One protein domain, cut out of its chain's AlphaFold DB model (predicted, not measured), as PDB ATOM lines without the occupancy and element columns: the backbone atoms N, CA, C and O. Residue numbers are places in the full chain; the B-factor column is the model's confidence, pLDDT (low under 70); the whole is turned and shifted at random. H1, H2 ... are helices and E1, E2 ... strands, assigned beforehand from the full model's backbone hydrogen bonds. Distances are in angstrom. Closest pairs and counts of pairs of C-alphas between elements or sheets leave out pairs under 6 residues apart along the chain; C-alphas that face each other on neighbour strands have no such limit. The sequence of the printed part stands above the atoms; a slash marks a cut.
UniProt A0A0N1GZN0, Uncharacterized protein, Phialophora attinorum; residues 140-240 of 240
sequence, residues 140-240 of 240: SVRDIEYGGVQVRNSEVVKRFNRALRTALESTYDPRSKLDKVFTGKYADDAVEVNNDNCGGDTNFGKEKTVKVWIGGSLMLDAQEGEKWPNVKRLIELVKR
ATOM      1  N   SER A 140     191.566-116.305 331.469       74.56
ATOM      2  CA  SER A 140     192.985-116.215 331.133       74.56
ATOM      3  C   SER A 140     193.742-117.432 331.641       74.56
ATOM      4  O   SER A 140     193.500-117.902 332.758       74.56
ATOM      5  N   VAL A 141     194.679-117.923 330.832       78.75
ATOM      6  CA  VAL A 141     195.624-118.962 331.240       78.75
ATOM      7  C   VAL A 141     196.513-118.390 332.336       78.75
ATOM      8  O   VAL A 141     197.249-117.430 332.109       78.75
ATOM      9  N   ARG A 142     196.420-118.981 333.527       77.50
ATOM     10  CA  ARG A 142     197.249-118.631 334.683       77.50
ATOM     11  C   ARG A 142     198.522-119.450 334.733       77.50
ATOM     12  O   ARG A 142     199.557-118.936 335.143       77.50
ATOM     13  N   ASP A 143     198.417-120.722 334.361       79.69
ATOM     14  CA  ASP A 143     199.505-121.669 334.518       79.69
ATOM     15  C   ASP A 143     199.420-122.804 333.502       79.69
ATOM     16  O   ASP A 143     198.325-123.190 333.082       79.69
ATOM     17  N   ILE A 144     200.584-123.329 333.121       85.06
ATOM     18  CA  ILE A 144     200.714-124.447 332.182       85.06
ATOM     19  C   ILE A 144     201.773-125.408 332.712       85.06
ATOM     20  O   ILE A 144     202.913-125.008 332.949       85.06
ATOM     21  N   GLU A 145     201.410-126.672 332.867       87.56
ATOM     22  CA  GLU A 145     202.328-127.775 333.153       87.56
ATOM     23  C   GLU A 145     202.408-128.659 331.913       87.56
ATOM     24  O   GLU A 145     201.376-128.963 331.320       87.56
ATOM     25  N   TYR A 146     203.610-129.080 331.530       87.81
ATOM     26  CA  TYR A 146     203.824-130.022 330.439       87.81
ATOM     27  C   TYR A 146     204.751-131.155 330.877       87.81
ATOM     28  O   TYR A 146     205.884-130.929 331.307       87.81
ATOM     29  N   GLY A 147     204.253-132.392 330.812       86.00
ATOM     30  CA  GLY A 147     204.994-133.574 331.256       86.00
ATOM     31  C   GLY A 147     205.388-133.523 332.738       86.00
ATOM     32  O   GLY A 147     206.439-134.039 333.100       86.00
ATOM     33  N   GLY A 148     204.585-132.873 333.587       83.50
ATOM     34  CA  GLY A 148     204.872-132.707 335.019       83.50
ATOM     35  C   GLY A 148     205.794-131.534 335.366       83.50
ATOM     36  O   GLY A 148     206.106-131.339 336.538       83.50
ATOM     37  N   VAL A 149     206.233-130.747 334.380       83.94
ATOM     38  CA  VAL A 149     207.113-129.591 334.588       83.94
ATOM     39  C   VAL A 149     206.362-128.299 334.300       83.94
ATOM     40  O   VAL A 149     205.651-128.179 333.304       83.94
ATOM     41  N   GLN A 150     206.547-127.304 335.167       84.25
ATOM     42  CA  GLN A 150     205.962-125.987 334.966       84.25
ATOM     43  C   GLN A 150     206.574-125.300 333.745       84.25
ATOM     44  O   GLN A 150     207.780-125.050 333.699       84.25
ATOM     45  N   VAL A 151     205.734-124.903 332.795       83.75
ATOM     46  CA  VAL A 151     206.156-124.085 331.661       83.75
ATOM     47  C   VAL A 151     206.419-122.660 332.148       83.75
ATOM     48  O   VAL A 151     205.522-121.974 332.634       83.75
ATOM     49  N   ARG A 152     207.668-122.203 332.008       82.25
ATOM     50  CA  ARG A 152     208.092-120.840 332.385       82.25
ATOM     51  C   ARG A 152     208.216-119.881 331.197       82.25
ATOM     52  O   ARG A 152     208.341-118.676 331.384       82.25
ATOM     53  N   ASN A 153     208.163-120.404 329.974       82.81
ATOM     54  CA  ASN A 153     208.322-119.617 328.758       82.81
ATOM     55  C   ASN A 153     207.060-118.781 328.469       82.81
ATOM     56  O   ASN A 153     205.988-119.328 328.203       82.81
ATOM     57  N   SER A 154     207.195-117.453 328.476       80.00
ATOM     58  CA  SER A 154     206.092-116.519 328.220       80.00
ATOM     59  C   SER A 154     205.490-116.647 326.821       80.00
ATOM     60  O   SER A 154     204.292-116.429 326.664       80.00
ATOM     61  N   GLU A 155     206.269-117.028 325.805       84.12
ATOM     62  CA  GLU A 155     205.752-117.214 324.442       84.12
ATOM     63  C   GLU A 155     204.812-118.416 324.348       84.12
ATOM     64  O   GLU A 155     203.794-118.355 323.657       84.12
ATOM     65  N   VAL A 156     205.083-119.476 325.117       86.56
ATOM     66  CA  VAL A 156     204.156-120.608 325.235       86.56
ATOM     67  C   VAL A 156     202.848-120.134 325.864       86.56
ATOM     68  O   VAL A 156     201.773-120.378 325.321       86.56
ATOM     69  N   VAL A 157     202.913-119.373 326.957       84.12
ATOM     70  CA  VAL A 157     201.702-118.886 327.634       84.12
ATOM     71  C   VAL A 157     200.903-117.902 326.774       84.12
ATOM     72  O   VAL A 157     199.670-117.954 326.767       84.12
ATOM     73  N   LYS A 158     201.566-117.037 326.000       83.12
ATOM     74  CA  LYS A 158     200.908-116.160 325.015       83.12
ATOM     75  C   LYS A 158     200.199-116.966 323.932       83.12
ATOM     76  O   LYS A 158     199.047-116.669 323.615       83.12
ATOM     77  N   ARG A 159     200.852-118.003 323.397       85.75
ATOM     78  CA  ARG A 159     200.273-118.895 322.383       85.75
ATOM     79  C   ARG A 159     199.012-119.584 322.907       85.75
ATOM     80  O   ARG A 159     197.981-119.553 322.241       85.75
ATOM     81  N   PHE A 160     199.061-120.115 324.127       86.44
ATOM     82  CA  PHE A 160     197.896-120.727 324.768       86.44
ATOM     83  C   PHE A 160     196.789-119.690 325.066       86.44
ATOM     84  O   PHE A 160     195.619-119.916 324.768       86.44
ATOM     85  N   ASN A 161     197.112-118.499 325.570       80.75
ATOM     86  CA  ASN A 161     196.093-117.457 325.755       80.75
ATOM     87  C   ASN A 161     195.420-117.042 324.435       80.75
ATOM     88  O   ASN A 161     194.202-116.862 324.400       80.75
ATOM     89  N   ARG A 162     196.183-116.937 323.338       80.31
ATOM     90  CA  ARG A 162     195.637-116.660 322.000       80.31
ATOM     91  C   ARG A 162     194.664-117.753 321.564       80.31
ATOM     92  O   ARG A 162     193.541-117.427 321.190       80.31
ATOM     93  N   ALA A 163     195.070-119.019 321.654       81.56
ATOM     94  CA  ALA A 163     194.226-120.141 321.257       81.56
ATOM     95  C   ALA A 163     192.935-120.211 322.090       81.56
ATOM     96  O   ALA A 163     191.853-120.392 321.533       81.56
ATOM     97  N   LEU A 164     193.018-119.982 323.407       80.12
ATOM     98  CA  LEU A 164     191.851-119.907 324.291       80.12
ATOM     99  C   LEU A 164     190.899-118.776 323.897       80.12
ATOM    100  O   LEU A 164     189.690-118.987 323.840       80.12
ATOM    101  N   ARG A 165     191.422-117.583 323.607       75.00
ATOM    102  CA  ARG A 165     190.597-116.446 323.187       75.00
ATOM    103  C   ARG A 165     189.876-116.743 321.873       75.00
ATOM    104  O   ARG A 165     188.656-116.608 321.825       75.00
ATOM    105  N   THR A 166     190.593-117.220 320.854       75.75
ATOM    106  CA  THR A 166     189.991-117.603 319.565       75.75
ATOM    107  C   THR A 166     188.913-118.673 319.758       75.75
ATOM    108  O   THR A 166     187.846-118.599 319.145       75.75
ATOM    109  N   ALA A 167     189.140-119.635 320.657       73.69
ATOM    110  CA  ALA A 167     188.163-120.661 321.016       73.69
ATOM    111  C   ALA A 167     186.885-120.096 321.651       73.69
ATOM    112  O   ALA A 167     185.775-120.495 321.294       73.69
ATOM    113  N   LEU A 168     187.040-119.171 322.600       71.69
ATOM    114  CA  LEU A 168     185.933-118.545 323.322       71.69
ATOM    115  C   LEU A 168     185.106-117.625 322.418       71.69
ATOM    116  O   LEU A 168     183.880-117.660 322.471       71.69
ATOM    117  N   GLU A 169     185.759-116.848 321.555       67.94
ATOM    118  CA  GLU A 169     185.088-116.024 320.540       67.94
ATOM    119  C   GLU A 169     184.290-116.893 319.561       67.94
ATOM    120  O   GLU A 169     183.148-116.584 319.233       67.94
ATOM    121  N   SER A 170     184.856-118.032 319.157       62.09
ATOM    122  CA  SER A 170     184.209-118.990 318.248       62.09
ATOM    123  C   SER A 170     183.060-119.772 318.900       62.09
ATOM    124  O   SER A 170     182.245-120.369 318.208       62.09
ATOM    125  N   THR A 171     182.970-119.809 320.231       57.97
ATOM    126  CA  THR A 171     181.879-120.500 320.944       57.97
ATOM    127  C   THR A 171     180.722-119.570 321.320       57.97
ATOM    128  O   THR A 171     179.656-120.061 321.688       57.97
ATOM    129  N   TYR A 172     180.885-118.248 321.184       51.91
ATOM    130  CA  TYR A 172     179.889-117.233 321.545       51.91
ATOM    131  C   TYR A 172     179.174-116.629 320.315       51.91
ATOM    132  O   TYR A 172     179.043-115.416 320.200       51.91
ATOM    133  N   ASP A 173     178.676-117.455 319.387       49.31
ATOM    134  CA  ASP A 173     177.632-117.016 318.443       49.31
ATOM    135  C   ASP A 173     176.278-117.621 318.867       49.31
ATOM    136  O   ASP A 173     176.032-118.804 318.609       49.31
ATOM    137  N   PRO A 174     175.376-116.831 319.489       42.06
ATOM    138  CA  PRO A 174     174.084-117.304 319.990       42.06
ATOM    139  C   PRO A 174     173.096-117.743 318.891       42.06
ATOM    140  O   PRO A 174     172.011-118.228 319.216       42.06
ATOM    141  N   ARG A 175     173.426-117.574 317.601       39.16
ATOM    142  CA  ARG A 175     172.585-117.967 316.454       39.16
ATOM    143  C   ARG A 175     173.186-119.075 315.592       39.16
ATOM    144  O   ARG A 175     172.479-119.623 314.742       39.16
ATOM    145  N   SER A 176     174.454-119.428 315.782       43.69
ATOM    146  CA  SER A 176     175.092-120.474 314.986       43.69
ATOM    147  C   SER A 176     174.799-121.870 315.537       43.69
ATOM    148  O   SER A 176     174.892-122.145 316.732       43.69
ATOM    149  N   LYS A 177     174.466-122.802 314.641       43.16
ATOM    150  CA  LYS A 177     174.590-124.229 314.946       43.16
ATOM    151  C   LYS A 177     176.077-124.479 315.192       43.16
ATOM    152  O   LYS A 177     176.855-124.299 314.255       43.16
ATOM    153  N   LEU A 178     176.427-124.858 316.425       43.00
ATOM    154  CA  LEU A 178     177.790-125.130 316.905       43.00
ATOM    155  C   LEU A 178     178.695-125.766 315.829       43.00
ATOM    156  O   LEU A 178     179.823-125.334 315.653       43.00
ATOM    157  N   ASP A 179     178.174-126.694 315.026       42.34
ATOM    158  CA  ASP A 179     178.914-127.424 313.988       42.34
ATOM    159  C   ASP A 179     179.537-126.574 312.854       42.34
ATOM    160  O   ASP A 179     180.476-127.040 312.212       42.34
ATOM    161  N   LYS A 180     179.064-125.344 312.583       37.78
ATOM    162  CA  LYS A 180     179.584-124.493 311.482       37.78
ATOM    163  C   LYS A 180     180.689-123.513 311.888       37.78
ATOM    164  O   LYS A 180     181.408-123.041 311.013       37.78
ATOM    165  N   VAL A 181     180.845-123.195 313.175       40.53
ATOM    166  CA  VAL A 181     181.845-122.205 313.637       40.53
ATOM    167  C   VAL A 181     183.241-122.824 313.796       40.53
ATOM    168  O   VAL A 181     184.251-122.127 313.817       40.53
ATOM    169  N   PHE A 182     183.323-124.158 313.813       45.97
ATOM    170  CA  PHE A 182     184.581-124.896 313.964       45.97
ATOM    171  C   PHE A 182     185.405-125.038 312.682       45.97
ATOM    172  O   PHE A 182     186.512-125.574 312.731       45.97
ATOM    173  N   THR A 183     184.916-124.560 311.537       45.81
ATOM    174  CA  THR A 183     185.644-124.652 310.267       45.81
ATOM    175  C   THR A 183     186.422-123.366 309.995       45.81
ATOM    176  O   THR A 183     185.835-122.344 309.643       45.81
ATOM    177  N   GLY A 184     187.750-123.423 310.146       50.28
ATOM    178  CA  GLY A 184     188.692-122.383 309.719       50.28
ATOM    179  C   GLY A 184     189.545-121.840 310.867       50.28
ATOM    180  O   GLY A 184     190.452-122.517 311.339       50.28
ATOM    181  N   LYS A 185     189.215-120.638 311.355       49.22
ATOM    182  CA  LYS A 185     190.050-119.821 312.263       49.22
ATOM    183  C   LYS A 185     190.459-120.514 313.575       49.22
ATOM    184  O   LYS A 185     191.536-120.256 314.099       49.22
ATOM    185  N   TYR A 186     189.622-121.411 314.098       51.47
ATOM    186  CA  TYR A 186     189.934-122.209 315.287       51.47
ATOM    187  C   TYR A 186     191.063-123.225 315.053       51.47
ATOM    188  O   TYR A 186     191.908-123.432 315.921       51.47
ATOM    189  N   ALA A 187     191.072-123.878 313.889       52.53
ATOM    190  CA  ALA A 187     192.018-124.949 313.590       52.53
ATOM    191  C   ALA A 187     193.455-124.432 313.412       52.53
ATOM    192  O   ALA A 187     194.386-125.200 313.680       52.53
ATOM    193  N   ASP A 188     193.591-123.166 313.001       60.88
ATOM    194  CA  ASP A 188     194.861-122.470 312.761       60.88
ATOM    195  C   ASP A 188     195.502-121.949 314.056       60.88
ATOM    196  O   ASP A 188     196.723-121.958 314.190       60.88
ATOM    197  N   ASP A 189     194.686-121.505 315.019       72.00
ATOM    198  CA  ASP A 189     195.169-120.958 316.292       72.00
ATOM    199  C   ASP A 189     195.290-122.012 317.401       72.00
ATOM    200  O   ASP A 189     195.924-121.746 318.423       72.00
ATOM    201  N   ALA A 190     194.687-123.193 317.227       79.69
ATOM    202  CA  ALA A 190     194.824-124.293 318.171       79.69
ATOM    203  C   ALA A 190     196.290-124.731 318.294       79.69
ATOM    204  O   ALA A 190     197.001-124.906 317.304       79.69
ATOM    205  N   VAL A 191     196.729-124.948 319.528       83.25
ATOM    206  CA  VAL A 191     198.090-125.379 319.833       83.25
ATOM    207  C   VAL A 191     198.152-126.892 319.773       83.25
ATOM    208  O   VAL A 191     197.472-127.569 320.536       83.25
ATOM    209  N   GLU A 192     198.978-127.431 318.887       88.69
ATOM    210  CA  GLU A 192     199.343-128.842 318.957       88.69
ATOM    211  C   GLU A 192     200.247-129.067 320.171       88.69
ATOM    212  O   GLU A 192     201.259-128.383 320.335       88.69
ATOM    213  N   VAL A 193     199.868-129.998 321.039       87.94
ATOM    214  CA  VAL A 193     200.604-130.303 322.265       87.94
ATOM    215  C   VAL A 193     201.826-131.142 321.911       87.94
ATOM    216  O   VAL A 193     201.726-132.345 321.705       87.94
ATOM    217  N   ASN A 194     202.990-130.507 321.839       88.69
ATOM    218  CA  ASN A 194     204.264-131.155 321.546       88.69
ATOM    219  C   ASN A 194     205.428-130.367 322.169       88.69
ATOM    220  O   ASN A 194     205.245-129.251 322.662       88.69
ATOM    221  N   ASN A 195     206.628-130.946 322.131       86.88
ATOM    222  CA  ASN A 195     207.842-130.338 322.679       86.88
ATOM    223  C   ASN A 195     208.067-128.904 322.170       86.88
ATOM    224  O   ASN A 195     208.314-127.999 322.966       86.88
ATOM    225  N   ASP A 196     207.923-128.668 320.867       86.81
ATOM    226  CA  ASP A 196     208.192-127.362 320.252       86.81
ATOM    227  C   ASP A 196     207.212-126.287 320.743       86.81
ATOM    228  O   ASP A 196     207.583-125.141 321.026       86.81
ATOM    229  N   ASN A 197     205.948-126.666 320.909       85.12
ATOM    230  CA  ASN A 197     204.893-125.755 321.323       85.12
ATOM    231  C   ASN A 197     204.783-125.587 322.840       85.12
ATOM    232  O   ASN A 197     204.249-124.564 323.280       85.12
ATOM    233  N   CYS A 198     205.294-126.537 323.625       83.12
ATOM    234  CA  CYS A 198     205.228-126.540 325.087       83.12
ATOM    235  C   CYS A 198     206.546-126.145 325.780       83.12
ATOM    236  O   CYS A 198     206.594-126.093 327.008       83.12
ATOM    237  N   GLY A 199     207.582-125.777 325.018       81.75
ATOM    238  CA  GLY A 199     208.816-125.192 325.559       81.75
ATOM    239  C   GLY A 199     209.955-126.186 325.796       81.75
ATOM    240  O   GLY A 199     210.837-125.902 326.605       81.75
ATOM    241  N   GLY A 200     209.947-127.310 325.086       83.75
ATOM    242  CA  GLY A 200     210.989-128.331 325.083       83.75
ATOM    243  C   GLY A 200     210.494-129.699 325.545       83.75
ATOM    244  O   GLY A 200     209.360-129.858 325.999       83.75
ATOM    245  N   ASP A 201     211.372-130.696 325.432       82.31
ATOM    246  CA  ASP A 201     211.100-132.040 325.932       82.31
ATOM    247  C   ASP A 201     211.409-132.132 327.424       82.31
ATOM    248  O   ASP A 201     212.564-132.077 327.848       82.31
ATOM    249  N   THR A 202     210.361-132.257 328.230       76.75
ATOM    250  CA  THR A 202     210.486-132.340 329.686       76.75
ATOM    251  C   THR A 202     210.720-133.767 330.174       76.75
ATOM    252  O   THR A 202     211.166-133.954 331.303       76.75
ATOM    253  N   ASN A 203     210.435-134.774 329.340       76.12
ATOM    254  CA  ASN A 203     210.528-136.190 329.683       76.12
ATOM    255  C   ASN A 203     210.727-137.030 328.412       76.12
ATOM    256  O   ASN A 203     209.779-137.589 327.856       76.12
ATOM    257  N   PHE A 204     211.986-137.138 327.984       75.44
ATOM    258  CA  PHE A 204     212.360-137.830 326.754       75.44
ATOM    259  C   PHE A 204     211.857-139.280 326.723       75.44
ATOM    260  O   PHE A 204     212.070-140.055 327.660       75.44
ATOM    261  N   GLY A 205     211.198-139.647 325.623       70.81
ATOM    262  CA  GLY A 205     210.698-141.002 325.376       70.81
ATOM    263  C   GLY A 205     209.467-141.406 326.194       70.81
ATOM    264  O   GLY A 205     209.079-142.573 326.149       70.81
ATOM    265  N   LYS A 206     208.849-140.481 326.937       78.31
ATOM    266  CA  LYS A 206     207.581-140.714 327.640       78.31
ATOM    267  C   LYS A 206     206.473-139.862 327.037       78.31
ATOM    268  O   LYS A 206     206.720-138.743 326.599       78.31
ATOM    269  N   GLU A 207     205.257-140.394 327.076       80.50
ATOM    270  CA  GLU A 207     204.052-139.640 326.748       80.50
ATOM    271  C   GLU A 207     203.862-138.512 327.767       80.50
ATOM    272  O   GLU A 207     203.873-138.742 328.984       80.50
ATOM    273  N   LYS A 208     203.720-137.282 327.272       84.75
ATOM    274  CA  LYS A 208     203.509-136.102 328.109       84.75
ATOM    275  C   LYS A 208     202.066-135.632 328.016       84.75
ATOM    276  O   LYS A 208     201.368-135.826 327.029       84.75
ATOM    277  N   THR A 209     201.617-134.974 329.073       87.25
ATOM    278  CA  THR A 209     200.322-134.292 329.102       87.25
ATOM    279  C   THR A 209     200.552-132.820 329.363       87.25
ATOM    280  O   THR A 209     201.454-132.457 330.125       87.25
ATOM    281  N   VAL A 210     199.753-131.972 328.723       87.62
ATOM    282  CA  VAL A 210     199.638-130.570 329.105       87.62
ATOM    283  C   VAL A 210     198.458-130.415 330.051       87.62
ATOM    284  O   VAL A 210     197.388-130.969 329.809       87.62
ATOM    285  N   LYS A 211     198.642-129.650 331.122       87.06
ATOM    286  CA  LYS A 211     197.583-129.211 332.030       87.06
ATOM    287  C   LYS A 211     197.567-127.697 332.049       87.06
ATOM    288  O   LYS A 211     198.609-127.070 332.236       87.06
ATOM    289  N   VAL A 212     196.389-127.116 331.861       82.50
ATOM    290  CA  VAL A 212     196.214-125.666 331.787       82.50
ATOM    291  C   VAL A 212     195.217-125.203 332.836       82.50
ATOM    292  O   VAL A 212     194.069-125.663 332.886       82.50
ATOM    293  N   TRP A 213     195.658-124.254 333.659       81.62
ATOM    294  CA  TRP A 213     194.826-123.606 334.663       81.62
ATOM    295  C   TRP A 213     194.262-122.303 334.109       81.62
ATOM    296  O   TRP A 213     195.013-121.429 333.673       81.62
ATOM    297  N   ILE A 214     192.938-122.156 334.160       74.88
ATOM    298  CA  ILE A 214     192.210-120.963 333.708       74.88
ATOM    299  C   ILE A 214     191.419-120.427 334.899       74.88
ATOM    300  O   ILE A 214     190.748-121.193 335.591       74.88
ATOM    301  N   GLY A 215     191.546-119.131 335.190       66.12
ATOM    302  CA  GLY A 215     190.819-118.504 336.304       66.12
ATOM    303  C   GLY A 215     191.146-119.081 337.693       66.12
ATOM    304  O   GLY A 215     190.446-118.793 338.656       66.12
ATOM    305  N   GLY A 216     192.217-119.875 337.818       62.62
ATOM    306  CA  GLY A 216     192.636-120.527 339.067       62.62
ATOM    307  C   GLY A 216     192.172-121.974 339.227       62.62
ATOM    308  O   GLY A 216     192.633-122.647 340.145       62.62
ATOM    309  N   SER A 217     191.344-122.479 338.317       65.94
ATOM    310  CA  SER A 217     190.932-123.884 338.284       65.94
ATOM    311  C   SER A 217     191.765-124.650 337.261       65.94
ATOM    312  O   SER A 217     192.100-124.104 336.208       65.94
ATOM    313  N   LEU A 218     192.097-125.914 337.546       66.31
ATOM    314  CA  LEU A 218     192.584-126.825 336.507       66.31
ATOM    315  C   LEU A 218     191.418-127.068 335.557       66.31
ATOM    316  O   LEU A 218     190.391-127.595 335.981       66.31
ATOM    317  N   MET A 219     191.555-126.636 334.310       67.12
ATOM    318  CA  MET A 219     190.401-126.554 333.420       67.12
ATOM    319  C   MET A 219     190.517-127.453 332.203       67.12
ATOM    320  O   MET A 219     189.501-127.981 331.764       67.12
ATOM    321  N   LEU A 220     191.718-127.634 331.653       70.81
ATOM    322  CA  LEU A 220     191.900-128.425 330.441       70.81
ATOM    323  C   LEU A 220     193.227-129.177 330.476       70.81
ATOM    324  O   LEU A 220     194.294-128.566 330.537       70.81
ATOM    325  N   ASP A 221     193.136-130.494 330.393       81.88
ATOM    326  CA  ASP A 221     194.218-131.405 330.052       81.88
ATOM    327  C   ASP A 221     194.144-131.790 328.565       81.88
ATOM    328  O   ASP A 221     193.053-131.841 327.982       81.88
ATOM    329  N   ALA A 222     195.302-132.037 327.958       84.75
ATOM    330  CA  ALA A 222     195.429-132.641 326.635       84.75
ATOM    331  C   ALA A 222     196.694-133.514 326.574       84.75
ATOM    332  O   ALA A 222     197.705-133.206 327.218       84.75
ATOM    333  N   GLN A 223     196.629-134.617 325.836       86.94
ATOM    334  CA  GLN A 223     197.768-135.508 325.610       86.94
ATOM    335  C   GLN A 223     198.695-134.957 324.521       86.94
ATOM    336  O   GLN A 223     198.289-134.154 323.680       86.94
ATOM    337  N   GLU A 224     199.958-135.374 324.539       85.00
ATOM    338  CA  GLU A 224     200.907-135.094 323.461       85.00
ATOM    339  C   GLU A 224     200.355-135.595 322.113       85.00
ATOM    340  O   GLU A 224     199.870-136.718 322.002       85.00
ATOM    341  N   GLY A 225     200.376-134.728 321.098       84.12
ATOM    342  CA  GLY A 225     199.752-134.940 319.788       84.12
ATOM    343  C   GLY A 225     198.309-134.429 319.664       84.12
ATOM    344  O   GLY A 225     197.804-134.308 318.546       84.12
ATOM    345  N   GLU A 226     197.632-134.080 320.762       86.56
ATOM    346  CA  GLU A 226     196.296-133.475 320.698       86.56
ATOM    347  C   GLU A 226     196.346-131.967 320.397       86.56
ATOM    348  O   GLU A 226     197.348-131.285 320.615       86.56
ATOM    349  N   LYS A 227     195.219-131.416 319.923       84.75
ATOM    350  CA  LYS A 227     195.031-129.966 319.777       84.75
ATOM    351  C   LYS A 227     194.389-129.368 321.028       84.75
ATOM    352  O   LYS A 227     193.349-129.841 321.487       84.75
ATOM    353  N   TRP A 228     194.974-128.281 321.521       83.12
ATOM    354  CA  TRP A 228     194.491-127.493 322.647       83.12
ATOM    355  C   TRP A 228     194.040-126.079 322.204       83.12
ATOM    356  O   TRP A 228     194.697-125.467 321.361       83.12
ATOM    357  N   PRO A 229     192.964-125.505 322.781       77.50
ATOM    358  CA  PRO A 229     192.055-126.149 323.727       77.50
ATOM    359  C   PRO A 229     191.272-127.294 323.065       77.50
ATOM    360  O   PRO A 229     191.239-127.429 321.847       77.50
ATOM    361  N   ASN A 230     190.652-128.163 323.861       72.50
ATOM    362  CA  ASN A 230     189.659-129.094 323.331       72.50
ATOM    363  C   ASN A 230     188.289-128.414 323.422       72.50
ATOM    364  O   ASN A 230     187.764-128.226 324.520       72.50
ATOM    365  N   VAL A 231     187.706-128.032 322.282       61.78
ATOM    366  CA  VAL A 231     186.445-127.270 322.247       61.78
ATOM    367  C   VAL A 231     185.314-127.980 322.984       61.78
ATOM    368  O   VAL A 231     184.546-127.331 323.686       61.78
ATOM    369  N   LYS A 232     185.195-129.308 322.856       63.69
ATOM    370  CA  LYS A 232     184.108-130.050 323.513       63.69
ATOM    371  C   LYS A 232     184.168-129.851 325.029       63.69
ATOM    372  O   LYS A 232     183.156-129.509 325.634       63.69
ATOM    373  N   ARG A 233     185.372-129.944 325.604       64.88
ATOM    374  CA  ARG A 233     185.629-129.663 327.025       64.88
ATOM    375  C   ARG A 233     185.447-128.176 327.364       64.88
ATOM    376  O   ARG A 233     184.925-127.844 328.422       64.88
ATOM    377  N   LEU A 234     185.800-127.267 326.451       65.00
ATOM    378  CA  LEU A 234     185.593-125.824 326.627       65.00
ATOM    379  C   LEU A 234     184.100-125.437 326.668       65.00
ATOM    380  O   LEU A 234     183.712-124.575 327.450       65.00
ATOM    381  N   ILE A 235     183.242-126.073 325.868       62.34
ATOM    382  CA  ILE A 235     181.789-125.823 325.874       62.34
ATOM    383  C   ILE A 235     181.165-126.272 327.197       62.34
ATOM    384  O   ILE A 235     180.310-125.572 327.739       62.34
ATOM    385  N   GLU A 236     181.581-127.422 327.729       61.59
ATOM    386  CA  GLU A 236     181.151-127.881 329.058       61.59
ATOM    387  C   GLU A 236     181.539-126.888 330.158       61.59
ATOM    388  O   GLU A 236     180.802-126.721 331.128       61.59
ATOM    389  N   LEU A 237     182.658-126.192 329.973       57.66
ATOM    390  CA  LEU A 237     183.177-125.179 330.883       57.66
ATOM    391  C   LEU A 237     182.426-123.847 330.786       57.66
ATOM    392  O   LEU A 237     182.145-123.245 331.813       57.66
ATOM    393  N   VAL A 238     182.055-123.396 329.584       54.75
ATOM    394  CA  VAL A 238     181.263-122.161 329.394       54.75
ATOM    395  C   VAL A 238     179.814-122.319 329.884       54.75
ATOM    396  O   VAL A 238     179.159-121.323 330.181       54.75
ATOM    397  N   LYS A 239     179.305-123.555 329.967       56.06
ATOM    398  CA  LYS A 239     177.948-123.866 330.452       56.06
ATOM    399  C   LYS A 239     177.809-123.910 331.982       56.06
ATOM    400  O   LYS A 239     176.677-124.016 332.449       56.06
ATOM    401  N   ARG A 240     178.913-123.892 332.735       48.66
ATOM    402  CA  ARG A 240     178.929-123.860 334.208       48.66
ATOM    403  C   ARG A 240     179.025-122.427 334.714       48.66
ATOM    404  O   ARG A 240     178.409-122.166 335.767       48.66
TER     405      ARG A 240
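This is residues 140 to 240 of the 240 residues of an uncharacterized protein of Phialophora attinorum (UniProt A0A0N1GZN0). A small antiparallel sheet of three strands has the long helix H1 crossing one of its faces, over E1 and E2, with the short helix H4 packed by E3; together they make two layers, H1 and H4 on one face of the sheet. The short helix H2 packs on H1, while H3 only grazes the sheet, and the unnamed stretch 172 to 184 reaches far out at one end of the long axis. The printed part has 101 residues, with four named helices and three named strands in the order E1 H1 H2 H3 E2 E3 H4; the sheet runs E1 E2 E3, and the class is mixed, helices and strands. It is compact, with a radius of gyration of the C-alphas of 13.6 A, though elongated in outline, 45 by 27 by 21 A.

Start at E1, residues 141 to 146, an edge strand antiparallel to E2, residues 209 to 214, at 168 degrees; look for N 145 and O 211, 2.9 A apart and within hydrogen-bond range. E2 and E3, residues 217 to 223, form a hairpin at 155 degrees, with N 210 and O 222 within hydrogen-bond range at 2.8 A. The sheet is twisted, its C-alphas lying up to 4.3 A off the best plane. H1, residues 154 to 171, is on the sheet at a height over the sheet of 9.9 A, from a local plane fitted to just 6 C-alphas. It lies over E1 and E2 and runs across the strands, at 64 degrees to E1 on the local plane; its closest C-alphas to E1 are those of Asn 161 and Val 141, 5.7 A apart. With residues 162 to 170 alone H1 touches H2, residues 185 to 189, closest at the C-alphas of Ala 163 and Asp 189, 5.1 A. H3, residues 195 to 198, only grazes the sheet. H4, residues 231 to 238, is on the sheet, with the C-alphas of Arg 233 and Leu 220 of E3 closest at 7.2 A. H4 is close to but not clearly touching H1, about perpendicular at 78 degrees, closest at the C-alphas of Ala 167 and Val 231, 6.9 A. H2 and H4 are apart. In H1 and H4 every O i to N i+4 pair is within hydrogen-bond range; H2 has 0 of 1, with 1 of 2 O i to N i+3 pairs, and H3 is too short for an O i to N i+4 pair.

Find C-alpha 141 at (195.624, -118.962, 331.240), where E1 begins its 13.8 A. H1 runs 25.6 A from C-alpha 154 at (206.092, -116.519, 328.220). H2 and H3 follow, 6.6 A and 5.2 A long. E2 measures 16.3 A and E3 18.5 A, and H4 runs 10.2 A to C-alpha 238 at (181.263, -122.161, 329.394).

The two C-alphas farthest apart are those of Arg 175 and Phe 204, 45.6 A, and the printed part has no cut. H1 to H2 is the long link, 13 residues. Residues 191 to 192 pair antiparallel with 227 to 228. Mean pLDDT of the printed part is 72.3; residues 169 to 188, 215 to 219 and 231 to 240 are under 70.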